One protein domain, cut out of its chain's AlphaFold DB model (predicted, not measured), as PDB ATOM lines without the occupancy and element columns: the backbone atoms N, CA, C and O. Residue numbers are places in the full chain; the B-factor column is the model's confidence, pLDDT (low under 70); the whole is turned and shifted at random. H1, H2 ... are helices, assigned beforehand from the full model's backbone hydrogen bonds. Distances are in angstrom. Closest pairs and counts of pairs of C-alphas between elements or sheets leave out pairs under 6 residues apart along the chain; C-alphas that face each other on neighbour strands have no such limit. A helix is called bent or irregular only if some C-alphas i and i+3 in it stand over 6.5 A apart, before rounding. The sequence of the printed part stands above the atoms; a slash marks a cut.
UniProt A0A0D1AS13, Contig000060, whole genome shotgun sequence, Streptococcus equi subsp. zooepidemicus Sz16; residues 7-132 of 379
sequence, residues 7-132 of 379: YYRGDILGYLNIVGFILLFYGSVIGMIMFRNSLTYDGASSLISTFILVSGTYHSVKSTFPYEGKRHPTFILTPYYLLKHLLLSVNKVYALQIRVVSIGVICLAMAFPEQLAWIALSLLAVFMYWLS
ATOM      1  N   TYR A   7     -29.658 -42.848 -51.358       48.53
ATOM      2  CA  TYR A   7     -28.794 -43.107 -50.215       48.53
ATOM      3  C   TYR A   7     -28.938 -44.584 -49.855       48.53
ATOM      4  O   TYR A   7     -29.999 -45.004 -49.393       48.53
ATOM      5  N   TYR A   8     -27.897 -45.376 -50.083       52.78
ATOM      6  CA  TYR A   8     -27.859 -46.735 -49.558       52.78
ATOM      7  C   TYR A   8     -27.391 -46.643 -48.102       52.78
ATOM      8  O   TYR A   8     -26.201 -46.464 -47.845       52.78
ATOM      9  N   ARG A   9     -28.330 -46.690 -47.143       46.31
ATOM     10  CA  ARG A   9     -27.982 -46.942 -45.735       46.31
ATOM     11  C   ARG A   9     -27.377 -48.340 -45.689       46.31
ATOM     12  O   ARG A   9     -28.037 -49.289 -46.096       46.31
ATOM     13  N   GLY A  10     -26.106 -48.415 -45.308       52.41
ATOM     14  CA  GLY A  10     -25.343 -49.653 -45.328       52.41
ATOM     15  C   GLY A  10     -25.941 -50.707 -44.404       52.41
ATOM     16  O   GLY A  10     -26.472 -50.383 -43.342       52.41
ATOM     17  N   ASP A  11     -25.792 -51.965 -44.812       59.94
ATOM     18  CA  ASP A  11     -25.848 -53.118 -43.918       59.94
ATOM     19  C   ASP A  11     -24.925 -52.916 -42.702       59.94
ATOM     20  O   ASP A  11     -24.069 -52.028 -42.684       59.94
ATOM     21  N   ILE A  12     -25.050 -53.780 -41.693       64.31
ATOM     22  CA  ILE A  12     -24.226 -53.788 -40.467       64.31
ATOM     23  C   ILE A  12     -22.721 -53.619 -40.766       64.31
ATOM     24  O   ILE A  12     -22.025 -52.899 -40.051       64.31
ATOM     25  N   LEU A  13     -22.232 -54.193 -41.870       62.22
ATOM     26  CA  LEU A  13     -20.855 -54.045 -42.356       62.22
ATOM     27  C   LEU A  13     -20.450 -52.587 -42.641       62.22
ATOM     28  O   LEU A  13     -19.323 -52.192 -42.354       62.22
ATOM     29  N   GLY A  14     -21.358 -51.763 -43.167       61.53
ATOM     30  CA  GLY A  14     -21.112 -50.340 -43.412       61.53
ATOM     31  C   GLY A  14     -20.948 -49.543 -42.117       61.53
ATOM     32  O   GLY A  14     -20.055 -48.706 -42.018       61.53
ATOM     33  N   TYR A  15     -21.754 -49.846 -41.095       65.56
ATOM     34  CA  TYR A  15     -21.607 -49.238 -39.770       65.56
ATOM     35  C   TYR A  15     -20.307 -49.668 -39.084       65.56
ATOM     36  O   TYR A  15     -19.608 -48.823 -38.524       65.56
ATOM     37  N   LEU A  16     -19.949 -50.952 -39.180       65.88
ATOM     38  CA  LEU A  16     -18.700 -51.473 -38.625       65.88
ATOM     39  C   LEU A  16     -17.475 -50.819 -39.281       65.88
ATOM     40  O   LEU A  16     -16.531 -50.447 -38.592       65.88
ATOM     41  N   ASN A  17     -17.526 -50.607 -40.599       66.38
ATOM     42  CA  ASN A  17     -16.483 -49.912 -41.347       66.38
ATOM     43  C   ASN A  17     -16.328 -48.446 -40.920       66.38
ATOM     44  O   ASN A  17     -15.203 -47.975 -40.777       66.38
ATOM     45  N   ILE A  18     -17.431 -47.730 -40.675       69.19
ATOM     46  CA  ILE A  18     -17.386 -46.349 -40.169       69.19
ATOM     47  C   ILE A  18     -16.737 -46.306 -38.782       69.19
ATOM     48  O   ILE A  18     -15.853 -45.486 -38.550       69.19
ATOM     49  N   VAL A  19     -17.137 -47.195 -37.870       71.75
ATOM     50  CA  VAL A  19     -16.555 -47.262 -36.519       71.75
ATOM     51  C   VAL A  19     -15.073 -47.638 -36.578       71.75
ATOM     52  O   VAL A  19     -14.251 -46.965 -35.959       71.75
ATOM     53  N   GLY A  20     -14.713 -48.657 -37.362       69.38
ATOM     54  CA  GLY A  20     -13.327 -49.081 -37.555       69.38
ATOM     55  C   GLY A  20     -12.455 -47.975 -38.146       69.38
ATOM     56  O   GLY A  20     -11.351 -47.743 -37.664       69.38
ATOM     57  N   PHE A  21     -12.974 -47.230 -39.123       74.69
ATOM     58  CA  PHE A  21     -12.303 -46.064 -39.691       74.69
ATOM     59  C   PHE A  21     -12.060 -44.966 -38.645       74.69
ATOM     60  O   PHE A  21     -10.943 -44.463 -38.544       74.69
ATOM     61  N   ILE A  22     -13.069 -44.619 -37.836       77.50
ATOM     62  CA  ILE A  22     -12.935 -43.603 -36.778       77.50
ATOM     63  C   ILE A  22     -11.871 -44.024 -35.756       77.50
ATOM     64  O   ILE A  22     -11.020 -43.215 -35.384       77.50
ATOM     65  N   LEU A  23     -11.899 -45.290 -35.326       77.19
ATOM     66  CA  LEU A  23     -10.933 -45.838 -34.373       77.19
ATOM     67  C   LEU A  23      -9.511 -45.851 -34.945       77.19
ATOM     68  O   LEU A  23      -8.586 -45.423 -34.263       77.19
ATOM     69  N   LEU A  24      -9.335 -46.284 -36.195       77.81
ATOM     70  CA  LEU A  24      -8.035 -46.278 -36.871       77.81
ATOM     71  C   LEU A  24      -7.495 -44.862 -37.067       77.81
ATOM     72  O   LEU A  24      -6.302 -44.635 -36.871       77.81
ATOM     73  N   PHE A  25      -8.357 -43.909 -37.428       79.50
ATOM     74  CA  PHE A  25      -7.960 -42.522 -37.623       79.50
ATOM     75  C   PHE A  25      -7.509 -41.883 -36.307       79.50
ATOM     76  O   PHE A  25      -6.382 -41.401 -36.221       79.50
ATOM     77  N   TYR A  26      -8.331 -41.930 -35.254       81.31
ATOM     78  CA  TYR A  26      -7.940 -41.356 -33.964       81.31
ATOM     79  C   TYR A  26      -6.810 -42.127 -33.289       81.31
ATOM     80  O   TYR A  26      -5.938 -41.499 -32.697       81.31
ATOM     81  N   GLY A  27      -6.772 -43.456 -33.410       72.56
ATOM     82  CA  GLY A  27      -5.654 -44.267 -32.932       72.56
ATOM     83  C   GLY A  27      -4.336 -43.847 -33.582       72.56
ATOM     84  O   GLY A  27      -3.344 -43.649 -32.885       72.56
ATOM     85  N   SER A  28      -4.348 -43.609 -34.898       78.50
ATOM     86  CA  SER A  28      -3.194 -43.085 -35.637       78.50
ATOM     87  C   SER A  28      -2.807 -41.668 -35.200       78.50
ATOM     88  O   SER A  28      -1.629 -41.409 -34.967       78.50
ATOM     89  N   VAL A  29      -3.777 -40.758 -35.032       81.31
ATOM     90  CA  VAL A  29      -3.525 -39.380 -34.560       81.31
ATOM     91  C   VAL A  29      -2.911 -39.382 -33.159       81.31
ATOM     92  O   VAL A  29      -1.886 -38.743 -32.941       81.31
ATOM     93  N   ILE A  30      -3.496 -40.125 -32.217       80.81
ATOM     94  CA  ILE A  30      -2.986 -40.244 -30.845       80.81
ATOM     95  C   ILE A  30      -1.589 -40.869 -30.858       80.81
ATOM     96  O   ILE A  30      -0.684 -40.336 -30.220       80.81
ATOM     97  N   GLY A  31      -1.389 -41.945 -31.624       74.19
ATOM     98  CA  GLY A  31      -0.086 -42.586 -31.785       74.19
ATOM     99  C   GLY A  31       0.978 -41.614 -32.295       74.19
ATOM    100  O   GLY A  31       2.041 -41.499 -31.690       74.19
ATOM    101  N   MET A  32       0.678 -40.841 -33.342       80.56
ATOM    102  CA  MET A  32       1.597 -39.814 -33.846       80.56
ATOM    103  C   MET A  32       1.951 -38.770 -32.788       80.56
ATOM    104  O   MET A  32       3.114 -38.396 -32.674       80.56
ATOM    105  N   ILE A  33       0.971 -38.304 -32.010       83.19
ATOM    106  CA  ILE A  33       1.206 -37.320 -30.948       83.19
ATOM    107  C   ILE A  33       2.100 -37.917 -29.853       83.19
ATOM    108  O   ILE A  33       3.042 -37.259 -29.413       83.19
ATOM    109  N   MET A  34       1.855 -39.166 -29.444       83.19
ATOM    110  CA  MET A  34       2.659 -39.841 -28.420       83.19
ATOM    111  C   MET A  34       4.106 -40.083 -28.866       83.19
ATOM    112  O   MET A  34       5.025 -39.905 -28.071       83.19
ATOM    113  N   PHE A  35       4.322 -40.437 -30.135       83.19
ATOM    114  CA  PHE A  35       5.652 -40.692 -30.701       83.19
ATOM    115  C   PHE A  35       6.260 -39.478 -31.414       83.19
ATOM    116  O   PHE A  35       7.238 -39.624 -32.146       83.19
ATOM    117  N   ARG A  36       5.725 -38.270 -31.187       81.06
ATOM    118  CA  ARG A  36       6.143 -37.035 -31.871       81.06
ATOM    119  C   ARG A  36       7.658 -36.844 -31.891       81.06
ATOM    120  O   ARG A  36       8.219 -36.552 -32.939       81.06
ATOM    121  N   ASN A  37       8.310 -37.030 -30.746       82.69
ATOM    122  CA  ASN A  37       9.746 -36.781 -30.592       82.69
ATOM    123  C   ASN A  37      10.626 -37.835 -31.284       82.69
ATOM    124  O   ASN A  37      11.829 -37.638 -31.411       82.69
ATOM    125  N   SER A  38      10.040 -38.954 -31.710       79.44
ATOM    126  CA  SER A  38      10.726 -40.035 -32.424       79.44
ATOM    127  C   SER A  38      10.536 -39.954 -33.940       79.44
ATOM    128  O   SER A  38      11.147 -40.731 -34.671       79.44
ATOM    129  N   LEU A  39       9.689 -39.043 -34.425       77.00
ATOM    130  CA  LEU A  39       9.416 -38.868 -35.845       77.00
ATOM    131  C   LEU A  39      10.368 -37.836 -36.450       77.00
ATOM    132  O   LEU A  39      10.523 -36.729 -35.935       77.00
ATOM    133  N   THR A  40      10.972 -38.181 -37.587       83.25
ATOM    134  CA  THR A  40      11.665 -37.199 -38.427       83.25
ATOM    135  C   THR A  40      10.655 -36.219 -39.028       83.25
ATOM    136  O   THR A  40       9.473 -36.541 -39.166       83.25
ATOM    137  N   TYR A  41      11.114 -35.025 -39.416       81.44
ATOM    138  CA  TYR A  41      10.256 -34.010 -40.039       81.44
ATOM    139  C   TYR A  41       9.512 -34.555 -41.272       81.44
ATOM    140  O   TYR A  41       8.286 -34.439 -41.363       81.44
ATOM    141  N   ASP A  42      10.238 -35.228 -42.168       76.00
ATOM    142  CA  ASP A  42       9.687 -35.825 -43.391       76.00
ATOM    143  C   ASP A  42       8.720 -36.973 -43.073       76.00
ATOM    144  O   ASP A  42       7.643 -37.077 -43.665       76.00
ATOM    145  N   GLY A  43       9.063 -37.809 -42.085       77.94
ATOM    146  CA  GLY A  43       8.226 -38.922 -41.638       77.94
ATOM    147  C   GLY A  43       6.902 -38.446 -41.040       77.94
ATOM    148  O   GLY A  43       5.840 -38.961 -41.393       77.94
ATOM    149  N   ALA A  44       6.940 -37.414 -40.191       80.88
ATOM    150  CA  ALA A  44       5.742 -36.782 -39.648       80.88
ATOM    151  C   ALA A  44       4.881 -36.161 -40.759       80.88
ATOM    152  O   ALA A  44       3.668 -36.365 -40.783       80.88
ATOM    153  N   SER A  45       5.499 -35.463 -41.714       78.06
ATOM    154  CA  SER A  45       4.796 -34.809 -42.824       78.06
ATOM    155  C   SER A  45       4.107 -35.811 -43.756       78.06
ATOM    156  O   SER A  45       2.942 -35.617 -44.117       78.06
ATOM    157  N   SER A  46       4.785 -36.907 -44.104       77.62
ATOM    158  CA  SER A  46       4.237 -37.981 -44.943       77.62
ATOM    159  C   SER A  46       3.058 -38.687 -44.263       77.62
ATOM    160  O   SER A  46       2.001 -38.868 -44.877       77.62
ATOM    161  N   LEU A  47       3.179 -39.005 -42.967       80.44
ATOM    162  CA  LEU A  47       2.104 -39.630 -42.186       80.44
ATOM    163  C   LEU A  47       0.885 -38.712 -42.034       80.44
ATOM    164  O   LEU A  47      -0.232 -39.140 -42.323       80.44
ATOM    165  N   ILE A  48       1.091 -37.446 -41.651       85.00
ATOM    166  CA  ILE A  48       0.018 -36.445 -41.542       85.00
ATOM    167  C   ILE A  48      -0.724 -36.326 -42.874       85.00
ATOM    168  O   ILE A  48      -1.955 -36.416 -42.910       85.00
ATOM    169  N   SER A  49       0.018 -36.179 -43.973       80.44
ATOM    170  CA  SER A  49      -0.571 -36.004 -45.301       80.44
ATOM    171  C   SER A  49      -1.370 -37.232 -45.729       80.44
ATOM    172  O   SER A  49      -2.513 -37.116 -46.175       80.44
ATOM    173  N   THR A  50      -0.812 -38.425 -45.512       75.69
ATOM    174  CA  THR A  50      -1.462 -39.703 -45.827       75.69
ATOM    175  C   THR A  50      -2.738 -39.891 -45.012       75.69
ATOM    176  O   THR A  50      -3.777 -40.239 -45.575       75.69
ATOM    177  N   PHE A  51      -2.709 -39.617 -43.705       79.38
ATOM    178  CA  PHE A  51      -3.891 -39.755 -42.860       79.38
ATOM    179  C   PHE A  51      -4.998 -38.786 -43.256       79.38
ATOM    180  O   PHE A  51      -6.150 -39.211 -43.337       79.38
ATOM    181  N   ILE A  52      -4.677 -37.528 -43.563       82.94
ATOM    182  CA  ILE A  52      -5.669 -36.550 -44.029       82.94
ATOM    183  C   ILE A  52      -6.257 -36.977 -45.381       82.94
ATOM    184  O   ILE A  52      -7.476 -36.964 -45.541       82.94
ATOM    185  N   LEU A  53      -5.428 -37.408 -46.333       77.50
ATOM    186  CA  LEU A  53      -5.864 -37.845 -47.663       77.50
ATOM    187  C   LEU A  53      -6.739 -39.094 -47.621       77.50
ATOM    188  O   LEU A  53      -7.846 -39.081 -48.159       77.50
ATOM    189  N   VAL A  54      -6.276 -40.169 -46.982       75.88
ATOM    190  CA  VAL A  54      -7.044 -41.420 -46.858       75.88
ATOM    191  C   VAL A  54      -8.371 -41.129 -46.166       75.88
ATOM    192  O   VAL A  54      -9.428 -41.551 -46.633       75.88
ATOM    193  N   SER A  55      -8.337 -40.318 -45.112       75.12
ATOM    194  CA  SER A  55      -9.529 -39.988 -44.340       75.12
ATOM    195  C   SER A  55     -10.474 -39.023 -45.039       75.12
ATOM    196  O   SER A  55     -11.676 -39.093 -44.817       75.12
ATOM    197  N   GLY A  56      -9.973 -38.140 -45.897       73.56
ATOM    198  CA  GLY A  56     -10.782 -37.214 -46.687       73.56
ATOM    199  C   GLY A  56     -11.360 -37.834 -47.961       73.56
ATOM    200  O   GLY A  56     -12.412 -37.405 -48.436       73.56
ATOM    201  N   THR A  57     -10.705 -38.863 -48.504       72.19
ATOM    202  CA  THR A  57     -11.117 -39.541 -49.747       72.19
ATOM    203  C   THR A  57     -11.896 -40.837 -49.511       72.19
ATOM    204  O   THR A  57     -12.541 -41.336 -50.435       72.19
ATOM    205  N   TYR A  58     -11.911 -41.357 -48.279       70.56
ATOM    206  CA  TYR A  58     -12.683 -42.541 -47.911       70.56
ATOM    207  C   TYR A  58     -14.172 -42.384 -48.262       70.56
ATOM    208  O   TYR A  58     -14.824 -41.412 -47.879       70.56
ATOM    209  N   HIS A  59     -14.733 -43.349 -48.992       64.50
ATOM    210  CA  HIS A  59     -16.161 -43.396 -49.307       64.50
ATOM    211  C   HIS A  59     -16.908 -44.199 -48.241       64.50
ATOM    212  O   HIS A  59     -17.184 -45.384 -48.412       64.50
ATOM    213  N   SER A  60     -17.260 -43.529 -47.142       56.47
ATOM    214  CA  SER A  60     -18.067 -44.113 -46.059       56.47
ATOM    215  C   SER A  60     -19.505 -44.440 -46.479       56.47
ATOM    216  O   SER A  60     -20.147 -45.307 -45.889       56.47
ATOM    217  N   VAL A  61     -20.018 -43.769 -47.515       57.69
ATOM    218  CA  VAL A  61     -21.390 -43.929 -48.004       57.69
ATOM    219  C   VAL A  61     -21.398 -43.980 -49.527       57.69
ATOM    220  O   VAL A  61     -20.877 -43.089 -50.195       57.69
ATOM    221  N   LYS A  62     -22.057 -44.994 -50.097       56.25
ATOM    222  CA  LYS A  62     -22.282 -45.080 -51.543       56.25
ATOM    223  C   LYS A  62     -23.415 -44.130 -51.940       56.25
ATOM    224  O   LYS A  62     -24.593 -44.465 -51.814       56.25
ATOM    225  N   SER A  63     -23.058 -42.939 -52.409       57.12
ATOM    226  CA  SER A  63     -23.995 -41.989 -53.010       57.12
ATOM    227  C   SER A  63     -23.854 -42.007 -54.524       57.12
ATOM    228  O   SER A  63     -22.771 -41.741 -55.026       57.12
ATOM    229  N   THR A  64     -24.940 -42.282 -55.245       56.41
ATOM    230  CA  THR A  64     -24.982 -42.098 -56.702       56.41
ATOM    231  C   THR A  64     -25.748 -40.831 -57.029       56.41
ATOM    232  O   THR A  64     -26.956 -40.750 -56.762       56.41
ATOM    233  N   PHE A  65     -25.072 -39.847 -57.616       58.16
ATOM    234  CA  PHE A  65     -25.742 -38.647 -58.097       58.16
ATOM    235  C   PHE A  65     -26.507 -38.961 -59.385       58.16
ATOM    236  O   PHE A  65     -26.081 -39.779 -60.196       58.16
ATOM    237  N   PRO A  66     -27.666 -38.329 -59.617       53.12
ATOM    238  CA  PRO A  66     -28.533 -38.710 -60.729       53.12
ATOM    239  C   PRO A  66     -27.957 -38.431 -62.121       53.12
ATOM    240  O   PRO A  66     -28.478 -38.977 -63.095       53.12
ATOM    241  N   TYR A  67     -26.910 -37.607 -62.193       54.34
ATOM    242  CA  TYR A  67     -26.114 -37.288 -63.379       54.34
ATOM    243  C   TYR A  67     -24.729 -37.961 -63.370       54.34
ATOM    244  O   TYR A  67     -23.990 -37.840 -64.343       54.34
ATOM    245  N   GLU A  68     -24.365 -38.684 -62.308       49.06
ATOM    246  CA  GLU A  68     -23.089 -39.398 -62.225       49.06
ATOM    247  C   GLU A  68     -23.043 -40.483 -63.304       49.06
ATOM    248  O   GLU A  68     -23.928 -41.338 -63.385       49.06
ATOM    249  N   GLY A  69     -22.069 -40.387 -64.209       47.59
ATOM    250  CA  GLY A  69     -21.953 -41.275 -65.367       47.59
ATOM    251  C   GLY A  69     -23.009 -41.076 -66.466       47.59
ATOM    252  O   GLY A  69     -22.924 -41.737 -67.501       47.59
ATOM    253  N   LYS A  70     -23.981 -40.163 -66.314       45.00
ATOM    254  CA  LYS A  70     -24.985 -39.893 -67.356       45.00
ATOM    255  C   LYS A  70     -24.538 -38.753 -68.264       45.00
ATOM    256  O   LYS A  70     -24.811 -37.585 -68.002       45.00
ATOM    257  N   ARG A  71     -23.920 -39.111 -69.390       44.09
ATOM    258  CA  ARG A  71     -23.830 -38.248 -70.577       44.09
ATOM    259  C   ARG A  71     -25.215 -38.174 -71.223       44.09
ATOM    260  O   ARG A  71     -25.522 -38.979 -72.092       44.09
ATOM    261  N   HIS A  72     -26.074 -37.264 -70.778       38.16
ATOM    262  CA  HIS A  72     -27.322 -36.987 -71.495       38.16
ATOM    263  C   HIS A  72     -27.306 -35.549 -72.024       38.16
ATOM    264  O   HIS A  72     -27.014 -34.636 -71.246       38.16
ATOM    265  N   PRO A  73     -27.666 -35.310 -73.303       40.34
ATOM    266  CA  PRO A  73     -27.703 -33.969 -73.895       40.34
ATOM    267  C   PRO A  73     -28.657 -32.988 -73.185       40.34
ATOM    268  O   PRO A  73     -28.639 -31.787 -73.438       40.34
ATOM    269  N   THR A  74     -29.470 -33.472 -72.247       40.78
ATOM    270  CA  THR A  74     -30.455 -32.699 -71.488       40.78
ATOM    271  C   THR A  74     -29.948 -32.148 -70.150       40.78
ATOM    272  O   THR A  74     -30.671 -31.373 -69.529       40.78
ATOM    273  N   PHE A  75     -28.739 -32.496 -69.686       45.09
ATOM    274  CA  PHE A  75     -28.246 -32.060 -68.370       45.09
ATOM    275  C   PHE A  75     -27.041 -31.114 -68.483       45.09
ATOM    276  O   PHE A  75     -25.917 -31.558 -68.712       45.09
ATOM    277  N   ILE A  76     -27.285 -29.800 -68.343       51.88
ATOM    278  CA  ILE A  76     -26.227 -28.782 -68.209       51.88
ATOM    279  C   ILE A  76     -25.743 -28.783 -66.773       51.88
ATOM    280  O   ILE A  76     -26.504 -28.465 -65.859       51.88
ATOM    281  N   LEU A  77     -24.471 -29.139 -66.582       52.19
ATOM    282  CA  LEU A  77     -23.802 -29.044 -65.295       52.19
ATOM    283  C   LEU A  77     -23.428 -27.577 -65.057       52.19
ATOM    284  O   LEU A  77     -22.295 -27.152 -65.234       52.19
ATOM    285  N   THR A  78     -24.434 -26.770 -64.729       58.12
ATOM    286  CA  THR A  78     -24.228 -25.364 -64.383       58.12
ATOM    287  C   THR A  78     -23.486 -25.249 -63.043       58.12
ATOM    288  O   THR A  78     -23.607 -26.147 -62.198       58.12
ATOM    289  N   PRO A  79     -22.776 -24.130 -62.782       61.44
ATOM    290  CA  PRO A  79     -22.103 -23.886 -61.500       61.44
ATOM    291  C   PRO A  79     -23.030 -24.076 -60.290       61.44
ATOM    292  O   PRO A  79     -22.622 -24.584 -59.249       61.44
ATOM    293  N   TYR A  80     -24.315 -23.752 -60.460       65.31
ATOM    294  CA  TYR A  80     -25.362 -23.983 -59.467       65.31
ATOM    295  C   TYR A  80     -25.500 -25.462 -59.067       65.31
ATOM    296  O   TYR A  80     -25.617 -25.773 -57.881       65.31
ATOM    297  N   TYR A  81     -25.466 -26.395 -60.025       64.38
ATOM    298  CA  TYR A  81     -25.550 -27.827 -59.723       64.38
ATOM    299  C   TYR A  81     -24.284 -28.358 -59.053       64.38
ATOM    300  O   TYR A  81     -24.395 -29.230 -58.193       64.38
ATOM    301  N   LEU A  82     -23.116 -27.810 -59.396       66.00
ATOM    302  CA  LEU A  82     -21.830 -28.166 -58.791       66.00
ATOM    303  C   LEU A  82     -21.760 -27.689 -57.331       66.00
ATOM    304  O   LEU A  82     -21.429 -28.466 -56.440       66.00
ATOM    305  N   LEU A  83     -22.212 -26.462 -57.055       67.38
ATOM    306  CA  LEU A  83     -22.361 -25.950 -55.691       67.38
ATOM    307  C   LEU A  83     -23.380 -26.769 -54.887       67.38
ATOM    308  O   LEU A  83     -23.130 -27.142 -53.743       67.38
ATOM    309  N   LYS A  84     -24.527 -27.097 -55.494       69.88
ATOM    310  CA  LYS A  84     -25.557 -27.927 -54.858       69.88
ATOM    311  C   LYS A  84     -25.045 -29.337 -54.556       69.88
ATOM    312  O   LYS A  84     -25.378 -29.880 -53.507       69.88
ATOM    313  N   HIS A  85     -24.247 -29.917 -55.451       70.50
ATOM    314  CA  HIS A  85     -23.560 -31.187 -55.236       70.50
ATOM    315  C   HIS A  85     -22.613 -31.093 -54.045       70.50
ATOM    316  O   HIS A  85     -22.736 -31.888 -53.123       70.50
ATOM    317  N   LEU A  86     -21.734 -30.089 -54.026       70.62
ATOM    318  CA  LEU A  86     -20.755 -29.903 -52.961       70.62
ATOM    319  C   LEU A  86     -21.436 -29.714 -51.599       70.62
ATOM    320  O   LEU A  86     -21.100 -30.406 -50.645       70.62
ATOM    321  N   LEU A  87     -22.475 -28.876 -51.530       75.62
ATOM    322  CA  LEU A  87     -23.278 -28.684 -50.320       75.62
ATOM    323  C   LEU A  87     -23.983 -29.969 -49.867       75.62
ATOM    324  O   LEU A  87     -24.044 -30.246 -48.672       75.62
ATOM    325  N   LEU A  88     -24.524 -30.764 -50.793       71.88
ATOM    326  CA  LEU A  88     -25.165 -32.040 -50.458       71.88
ATOM    327  C   LEU A  88     -24.146 -33.082 -49.989       71.88
ATOM    328  O   LEU A  88     -24.404 -33.774 -49.002       71.88
ATOM    329  N   SER A  89     -22.998 -33.173 -50.657       70.06
ATOM    330  CA  SER A  89     -21.890 -34.047 -50.278       70.06
ATOM    331  C   SER A  89     -21.395 -33.703 -48.874       70.06
ATOM    332  O   SER A  89     -21.348 -34.586 -48.023       70.06
ATOM    333  N   VAL A  90     -21.146 -32.422 -48.590       73.38
ATOM    334  CA  VAL A  90     -20.693 -31.944 -47.274       73.38
ATOM    335  C   VAL A  90     -21.749 -32.178 -46.190       73.38
ATOM    336  O   VAL A  90     -21.435 -32.734 -45.141       73.38
ATOM    337  N   ASN A  91     -23.011 -31.814 -46.433       73.44
ATOM    338  CA  ASN A  91     -24.034 -31.820 -45.381       73.44
ATOM    339  C   ASN A  91     -24.705 -33.179 -45.151       73.44
ATOM    340  O   ASN A  91     -25.262 -33.396 -44.076       73.44
ATOM    341  N   LYS A  92     -24.716 -34.080 -46.142       70.75
ATOM    342  CA  LYS A  92     -25.464 -35.350 -46.051       70.75
ATOM    343  C   LYS A  92     -24.620 -36.602 -46.228       70.75
ATOM    344  O   LYS A  92     -24.949 -37.613 -45.614       70.75
ATOM    345  N   VAL A  93     -23.592 -36.568 -47.072       68.06
ATOM    346  CA  VAL A  93     -22.799 -37.767 -47.397       68.06
ATOM    347  C   VAL A  93     -21.609 -37.884 -46.459       68.06
ATOM    348  O   VAL A  93     -21.466 -38.886 -45.770       68.06
ATOM    349  N   TYR A  94     -20.817 -36.818 -46.366       72.88
ATOM    350  CA  TYR A  94     -19.555 -36.800 -45.638       72.88
ATOM    351  C   TYR A  94     -19.636 -36.068 -44.298       72.88
ATOM    352  O   TYR A  94     -18.623 -35.941 -43.628       72.88
ATOM    353  N   ALA A  95     -20.813 -35.614 -43.855       75.69
ATOM    354  CA  ALA A  95     -20.945 -34.779 -42.655       75.69
ATOM    355  C   ALA A  95     -20.293 -35.384 -41.397       75.69
ATOM    356  O   ALA A  95     -19.612 -34.679 -40.654       75.69
ATOM    357  N   LEU A  96     -20.477 -36.688 -41.160       76.81
ATOM    358  CA  LEU A  96     -19.853 -37.381 -40.029       76.81
ATOM    359  C   LEU A  96     -18.329 -37.469 -40.196       76.81
ATOM    360  O   LEU A  96     -17.589 -37.141 -39.275       76.81
ATOM    361  N   GLN A  97     -17.873 -37.865 -41.383       77.00
ATOM    362  CA  GLN A  97     -16.458 -37.986 -41.726       77.00
ATOM    363  C   GLN A  97     -15.736 -36.640 -41.613       77.00
ATOM    364  O   GLN A  97     -14.687 -36.567 -40.990       77.00
ATOM    365  N   ILE A  98     -16.340 -35.559 -42.110       82.00
ATOM    366  CA  ILE A  98     -15.819 -34.193 -42.003       82.00
ATOM    367  C   ILE A  98     -15.644 -33.795 -40.543       82.00
ATOM    368  O   ILE A  98     -14.601 -33.253 -40.204       82.00
ATOM    369  N   ARG A  99     -16.624 -34.085 -39.675       83.44
ATOM    370  CA  ARG A  99     -16.531 -33.782 -38.236       83.44
ATOM    371  C   ARG A  99     -15.416 -34.563 -37.545       83.44
ATOM    372  O   ARG A  99     -14.685 -33.998 -36.743       83.44
ATOM    373  N   VAL A 100     -15.290 -35.855 -37.843       83.31
ATOM    374  CA  VAL A 100     -14.241 -36.705 -37.260       83.31
ATOM    375  C   VAL A 100     -12.859 -36.226 -37.708       83.31
ATOM    376  O   VAL A 100     -11.974 -35.991 -36.882       83.31
ATOM    377  N   VAL A 101     -12.691 -36.020 -39.016       84.94
ATOM    378  CA  VAL A 101     -11.423 -35.597 -39.612       84.94
ATOM    379  C   VAL A 101     -11.040 -34.196 -39.153       84.94
ATOM    380  O   VAL A 101      -9.878 -33.985 -38.823       84.94
ATOM    381  N   SER A 102     -11.981 -33.252 -39.056       87.38
ATOM    382  CA  SER A 102     -11.672 -31.884 -38.627       87.38
ATOM    383  C   SER A 102     -11.141 -31.825 -37.197       87.38
ATOM    384  O   SER A 102     -10.154 -31.137 -36.956       87.38
ATOM    385  N   ILE A 103     -11.716 -32.594 -36.267       88.12
ATOM    386  CA  ILE A 103     -11.198 -32.700 -34.894       88.12
ATOM    387  C   ILE A 103      -9.770 -33.265 -34.907       88.12
ATOM    388  O   ILE A 103      -8.882 -32.687 -34.287       88.12
ATOM    389  N   GLY A 104      -9.523 -34.354 -35.645       85.81
ATOM    390  CA  GLY A 104      -8.181 -34.943 -35.735       85.81
ATOM    391  C   GLY A 104      -7.153 -34.004 -36.372       85.81
ATOM    392  O   GLY A 104      -6.034 -33.899 -35.878       85.81
ATOM    393  N   VAL A 105      -7.540 -33.264 -37.413       90.00
ATOM    394  CA  VAL A 105      -6.695 -32.250 -38.063       90.00
ATOM    395  C   VAL A 105      -6.352 -31.112 -37.105       90.00
ATOM    396  O   VAL A 105      -5.203 -30.686 -37.079       90.00
ATOM    397  N   ILE A 106      -7.301 -30.647 -36.285       91.44
ATOM    398  CA  ILE A 106      -7.036 -29.629 -35.257       91.44
ATOM    399  C   ILE A 106      -6.020 -30.155 -34.235       91.44
ATOM    400  O   ILE A 106      -5.054 -29.460 -33.925       91.44
ATOM    401  N   CYS A 107      -6.188 -31.391 -33.756       90.12
ATOM    402  CA  CYS A 107      -5.233 -32.016 -32.836       90.12
ATOM    403  C   CYS A 107      -3.833 -32.147 -33.457       90.12
ATOM    404  O   CYS A 107      -2.845 -31.822 -32.800       90.12
ATOM    405  N   LEU A 108      -3.741 -32.573 -34.720       89.38
ATOM    406  CA  LEU A 108      -2.471 -32.648 -35.448       89.38
ATOM    407  C   LEU A 108      -1.838 -31.264 -35.620       89.38
ATOM    408  O   LEU A 108      -0.655 -31.119 -35.348       89.38
ATOM    409  N   ALA A 109      -2.608 -30.239 -35.992       90.31
ATOM    410  CA  ALA A 109      -2.103 -28.875 -36.166       90.31
ATOM    411  C   ALA A 109      -1.550 -28.277 -34.861       90.31
ATOM    412  O   ALA A 109      -0.534 -27.589 -34.883       90.31
ATOM    413  N   MET A 110      -2.185 -28.568 -33.721       91.31
ATOM    414  CA  MET A 110      -1.684 -28.151 -32.406       91.31
ATOM    415  C   MET A 110      -0.416 -28.909 -31.999       91.31
ATOM    416  O   MET A 110       0.499 -28.320 -31.426       91.31
ATOM    417  N   ALA A 111      -0.349 -30.213 -32.281       89.00
ATOM    418  CA  ALA A 111       0.794 -31.042 -31.912       89.00
ATOM    419  C   ALA A 111       2.008 -30.862 -32.842       89.00
ATOM    420  O   ALA A 111       3.140 -31.043 -32.401       89.00
ATOM    421  N   PHE A 112       1.789 -30.494 -34.106       90.56
ATOM    422  CA  PHE A 112       2.789 -30.418 -35.176       90.56
ATOM    423  C   PHE A 112       2.744 -29.047 -35.890       90.56
ATOM    424  O   PHE A 112       2.389 -28.969 -37.069       90.56
ATOM    425  N   PRO A 113       3.090 -27.939 -35.199       88.50
ATOM    426  CA  PRO A 113       3.002 -26.588 -35.770       88.50
ATOM    427  C   PRO A 113       3.979 -26.361 -36.937       88.50
ATOM    428  O   PRO A 113       3.699 -25.580 -37.841       88.50
ATOM    429  N   GLU A 114       5.098 -27.086 -36.958       87.81
ATOM    430  CA  GLU A 114       6.118 -27.040 -38.018       87.81
ATOM    431  C   GLU A 114       5.608 -27.635 -39.354       87.81
ATOM    432  O   GLU A 114       6.192 -27.415 -40.414       87.81
ATOM    433  N   GLN A 115       4.510 -28.404 -39.320       89.44
ATOM    434  CA  GLN A 115       3.948 -29.136 -40.462       89.44
ATOM    435  C   GLN A 115       2.662 -28.496 -41.020       89.44
ATOM    436  O   GLN A 115       1.972 -29.099 -41.846       89.44
ATOM    437  N   LEU A 116       2.326 -27.264 -40.614       88.88
ATOM    438  CA  LEU A 116       1.096 -26.574 -41.034       88.88
ATOM    439  C   LEU A 116       0.944 -26.458 -42.558       88.88
ATOM    440  O   LEU A 116      -0.167 -26.608 -43.070       88.88
ATOM    441  N   ALA A 117       2.043 -26.248 -43.290       86.81
ATOM    442  CA  ALA A 117       2.025 -26.191 -44.753       86.81
ATOM    443  C   ALA A 117       1.523 -27.511 -45.372       86.81
ATOM    444  O   ALA A 117       0.639 -27.506 -46.230       86.81
ATOM    445  N   TRP A 118       2.008 -28.651 -44.873       88.44
ATOM    446  CA  TRP A 118       1.600 -29.982 -45.332       88.44
ATOM    447  C   TRP A 118       0.160 -30.319 -44.960       88.44
ATOM    448  O   TRP A 118      -0.564 -30.907 -45.766       88.44
ATOM    449  N   ILE A 119      -0.295 -29.879 -43.783       90.50
ATOM    450  CA  ILE A 119      -1.707 -29.977 -43.389       90.50
ATOM    451  C   ILE A 119      -2.585 -29.186 -44.370       90.50
ATOM    452  O   ILE A 119      -3.574 -29.719 -44.876       90.50
ATOM    453  N   ALA A 120      -2.210 -27.943 -44.691       89.50
ATOM    454  CA  ALA A 120      -2.955 -27.097 -45.620       89.50
ATOM    455  C   ALA A 120      -3.004 -27.689 -47.038       89.50
ATOM    456  O   ALA A 120      -4.083 -27.777 -47.629       89.50
ATOM    457  N   LEU A 121      -1.867 -28.161 -47.563       87.81
ATOM    458  CA  LEU A 121      -1.797 -28.826 -48.869       87.81
ATOM    459  C   LEU A 121      -2.654 -30.097 -48.910       87.81
ATOM    460  O   LEU A 121      -3.354 -30.330 -49.895       87.81
ATOM    461  N   SER A 122      -2.661 -30.886 -47.835       89.06
ATOM    462  CA  SER A 122      -3.470 -32.107 -47.721       89.06
ATOM    463  C   SER A 122      -4.971 -31.821 -47.687       89.06
ATOM    464  O   SER A 122      -5.756 -32.516 -48.331       89.06
ATOM    465  N   LEU A 123      -5.392 -30.765 -46.989       89.69
ATOM    466  CA  LEU A 123      -6.788 -30.322 -46.997       89.69
ATOM    467  C   LEU A 123      -7.212 -29.811 -48.377       89.69
ATOM    468  O   LEU A 123      -8.293 -30.158 -48.861       89.69
ATOM    469  N   LEU A 124      -6.352 -29.028 -49.034       88.44
ATOM    470  CA  LEU A 124      -6.599 -28.528 -50.384       88.44
ATOM    471  C   LEU A 124      -6.709 -29.683 -51.389       88.44
ATOM    472  O   LEU A 124      -7.615 -29.699 -52.218       88.44
ATOM    473  N   ALA A 125      -5.851 -30.692 -51.262       84.00
ATOM    474  CA  ALA A 125      -5.894 -31.923 -52.041       84.00
ATOM    475  C   ALA A 125      -7.223 -32.684 -51.893       84.00
ATOM    476  O   ALA A 125      -7.828 -33.075 -52.895       84.00
ATOM    477  N   VAL A 126      -7.722 -32.852 -50.664       84.19
ATOM    478  CA  VAL A 126      -9.032 -33.477 -50.397       84.19
ATOM    479  C   VAL A 126     -10.171 -32.661 -51.012       84.19
ATOM    480  O   VAL A 126     -11.079 -33.223 -51.630       84.19
ATOM    481  N   PHE A 127     -10.113 -31.333 -50.900       83.31
ATOM    482  CA  PHE A 127     -11.107 -30.448 -51.502       83.31
ATOM    483  C   PHE A 127     -11.131 -30.568 -53.033       83.31
ATOM    484  O   PHE A 127     -12.199 -30.734 -53.631       83.31
ATOM    485  N   MET A 128      -9.954 -30.571 -53.667       80.44
ATOM    486  CA  MET A 128      -9.813 -30.793 -55.108       80.44
ATOM    487  C   MET A 128     -10.328 -32.170 -55.530       80.44
ATOM    488  O   MET A 128     -11.023 -32.277 -56.542       80.44
ATOM    489  N   TYR A 129     -10.067 -33.211 -54.736       78.62
ATOM    490  CA  TYR A 129     -10.619 -34.542 -54.970       78.62
ATOM    491  C   TYR A 129     -12.154 -34.523 -54.984       78.62
ATOM    492  O   TYR A 129     -12.751 -35.020 -55.941       78.62
ATOM    493  N   TRP A 130     -12.816 -33.901 -54.001       77.06
ATOM    494  CA  TRP A 130     -14.285 -33.824 -53.990       77.06
ATOM    495  C   TRP A 130     -14.849 -33.057 -55.180       77.06
ATOM    496  O   TRP A 130     -15.825 -33.502 -55.781       77.06
ATOM    497  N   LEU A 131     -14.227 -31.939 -55.555       75.00
ATOM    498  CA  LEU A 131     -14.618 -31.201 -56.752       75.00
ATOM    499  C   LEU A 131     -14.473 -32.075 -58.012       75.00
ATOM    500  O   LEU A 131     -15.364 -32.093 -58.866       75.00
ATOM    501  N   SER A 132     -13.401 -32.871 -58.088       71.31
ATOM    502  CA  SER A 132     -13.115 -33.754 -59.222       71.31
ATOM    503  C   SER A 132     -14.128 -34.897 -59.403       71.31
ATOM    504  O   SER A 132     -14.288 -35.404 -60.513       71.31
TER     505      SER A 132
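This is residues 7 to 132 of the 379 residues of an uncharacterized protein of Streptococcus equi subsp. zooepidemicus Sz16 (UniProt A0A0D1AS13). Four helices, H1, H2, H4 and H5, stand side by side in an up-and-down bundle, and a fifth, H3, lies crosswise near one end of H4 and H5. H1 is at one side of the bundle, away from H5, and in the long loop between H2 and H3 residues 68 to 74 stick out beyond the end where H3 lies. The 126 printed residues hold five named helices, H1 to H5 in chain order, and no named strand; the class is all helix. The whole is only just loose, close to compact, with a radius of gyration of the C-alphas of 16.9 A, and its C-alphas span 57 by 34 by 19 A, an outline only just flat.

H1, residues 12 to 34, H2, residues 41 to 57, H4, residues 95 to 111, and H5, residues 113 to 132, form the bundle, each running against the one before it in the chain. H1 and H2 form a helical hairpin at a shallow tilt of 19 degrees; H1 touches H2 with residues 25 to 32 alone, the closest C-alphas being those of Phe 25 and Phe 51, 7.2 A apart. H1 also touches H4, the same way at a shallow tilt of 9 degrees, with the C-alphas of Ile 33 and Ala 111 closest at 6.4 A. H1 and H5 are apart. H2 touches H4, opposite ways at a shallow tilt of 11 degrees, closest at the C-alphas of Ser 55 and Val 101, 6.7 A. H2 touches H5 with 22 pairs of C-alphas within 8 A, the closest those of Ser 49 and Ser 122 at 5.4 A; they run the same way at a shallow tilt of 28 degrees. H3, residues 79 to 93, is close to H4 but not clearly touching, about perpendicular at 81 degrees, with the C-alphas of Val 90 and Ile 98 closest at 7.5 A. H3 is also close to H5 but not clearly touching, with the C-alphas of Leu 86 and Leu 131 closest at 7.3 A. H4 and H5 form a second helical hairpin, touching through residues 105 to 109 and 115 to 119 alone. In H1, H2, H3 and H4 every O i to N i+4 pair is within hydrogen-bond range; in H5 14 of 16 are.

H1 begins at C-alpha 12, (-24.226, -53.788, -40.467), and is 32.6 A long. H2 is 24.1 A, H3 19.8 A and H4 24.5 A long. H5 is 29.3 A long and ends at C-alpha 132, (-13.115, -33.754, -59.222); it is irregular, with C-alphas 114 and 117 7.9 A apart.

The two C-alphas farthest apart, those of Asn 37 and Thr 74, are 57.5 A apart. The printed part has no cut. The link from H2 to H3, 21 residues, is long. The mean pLDDT of the printed part is 73.2; residues 7 to 18, 20, 59 to 84 and 93 are under 70.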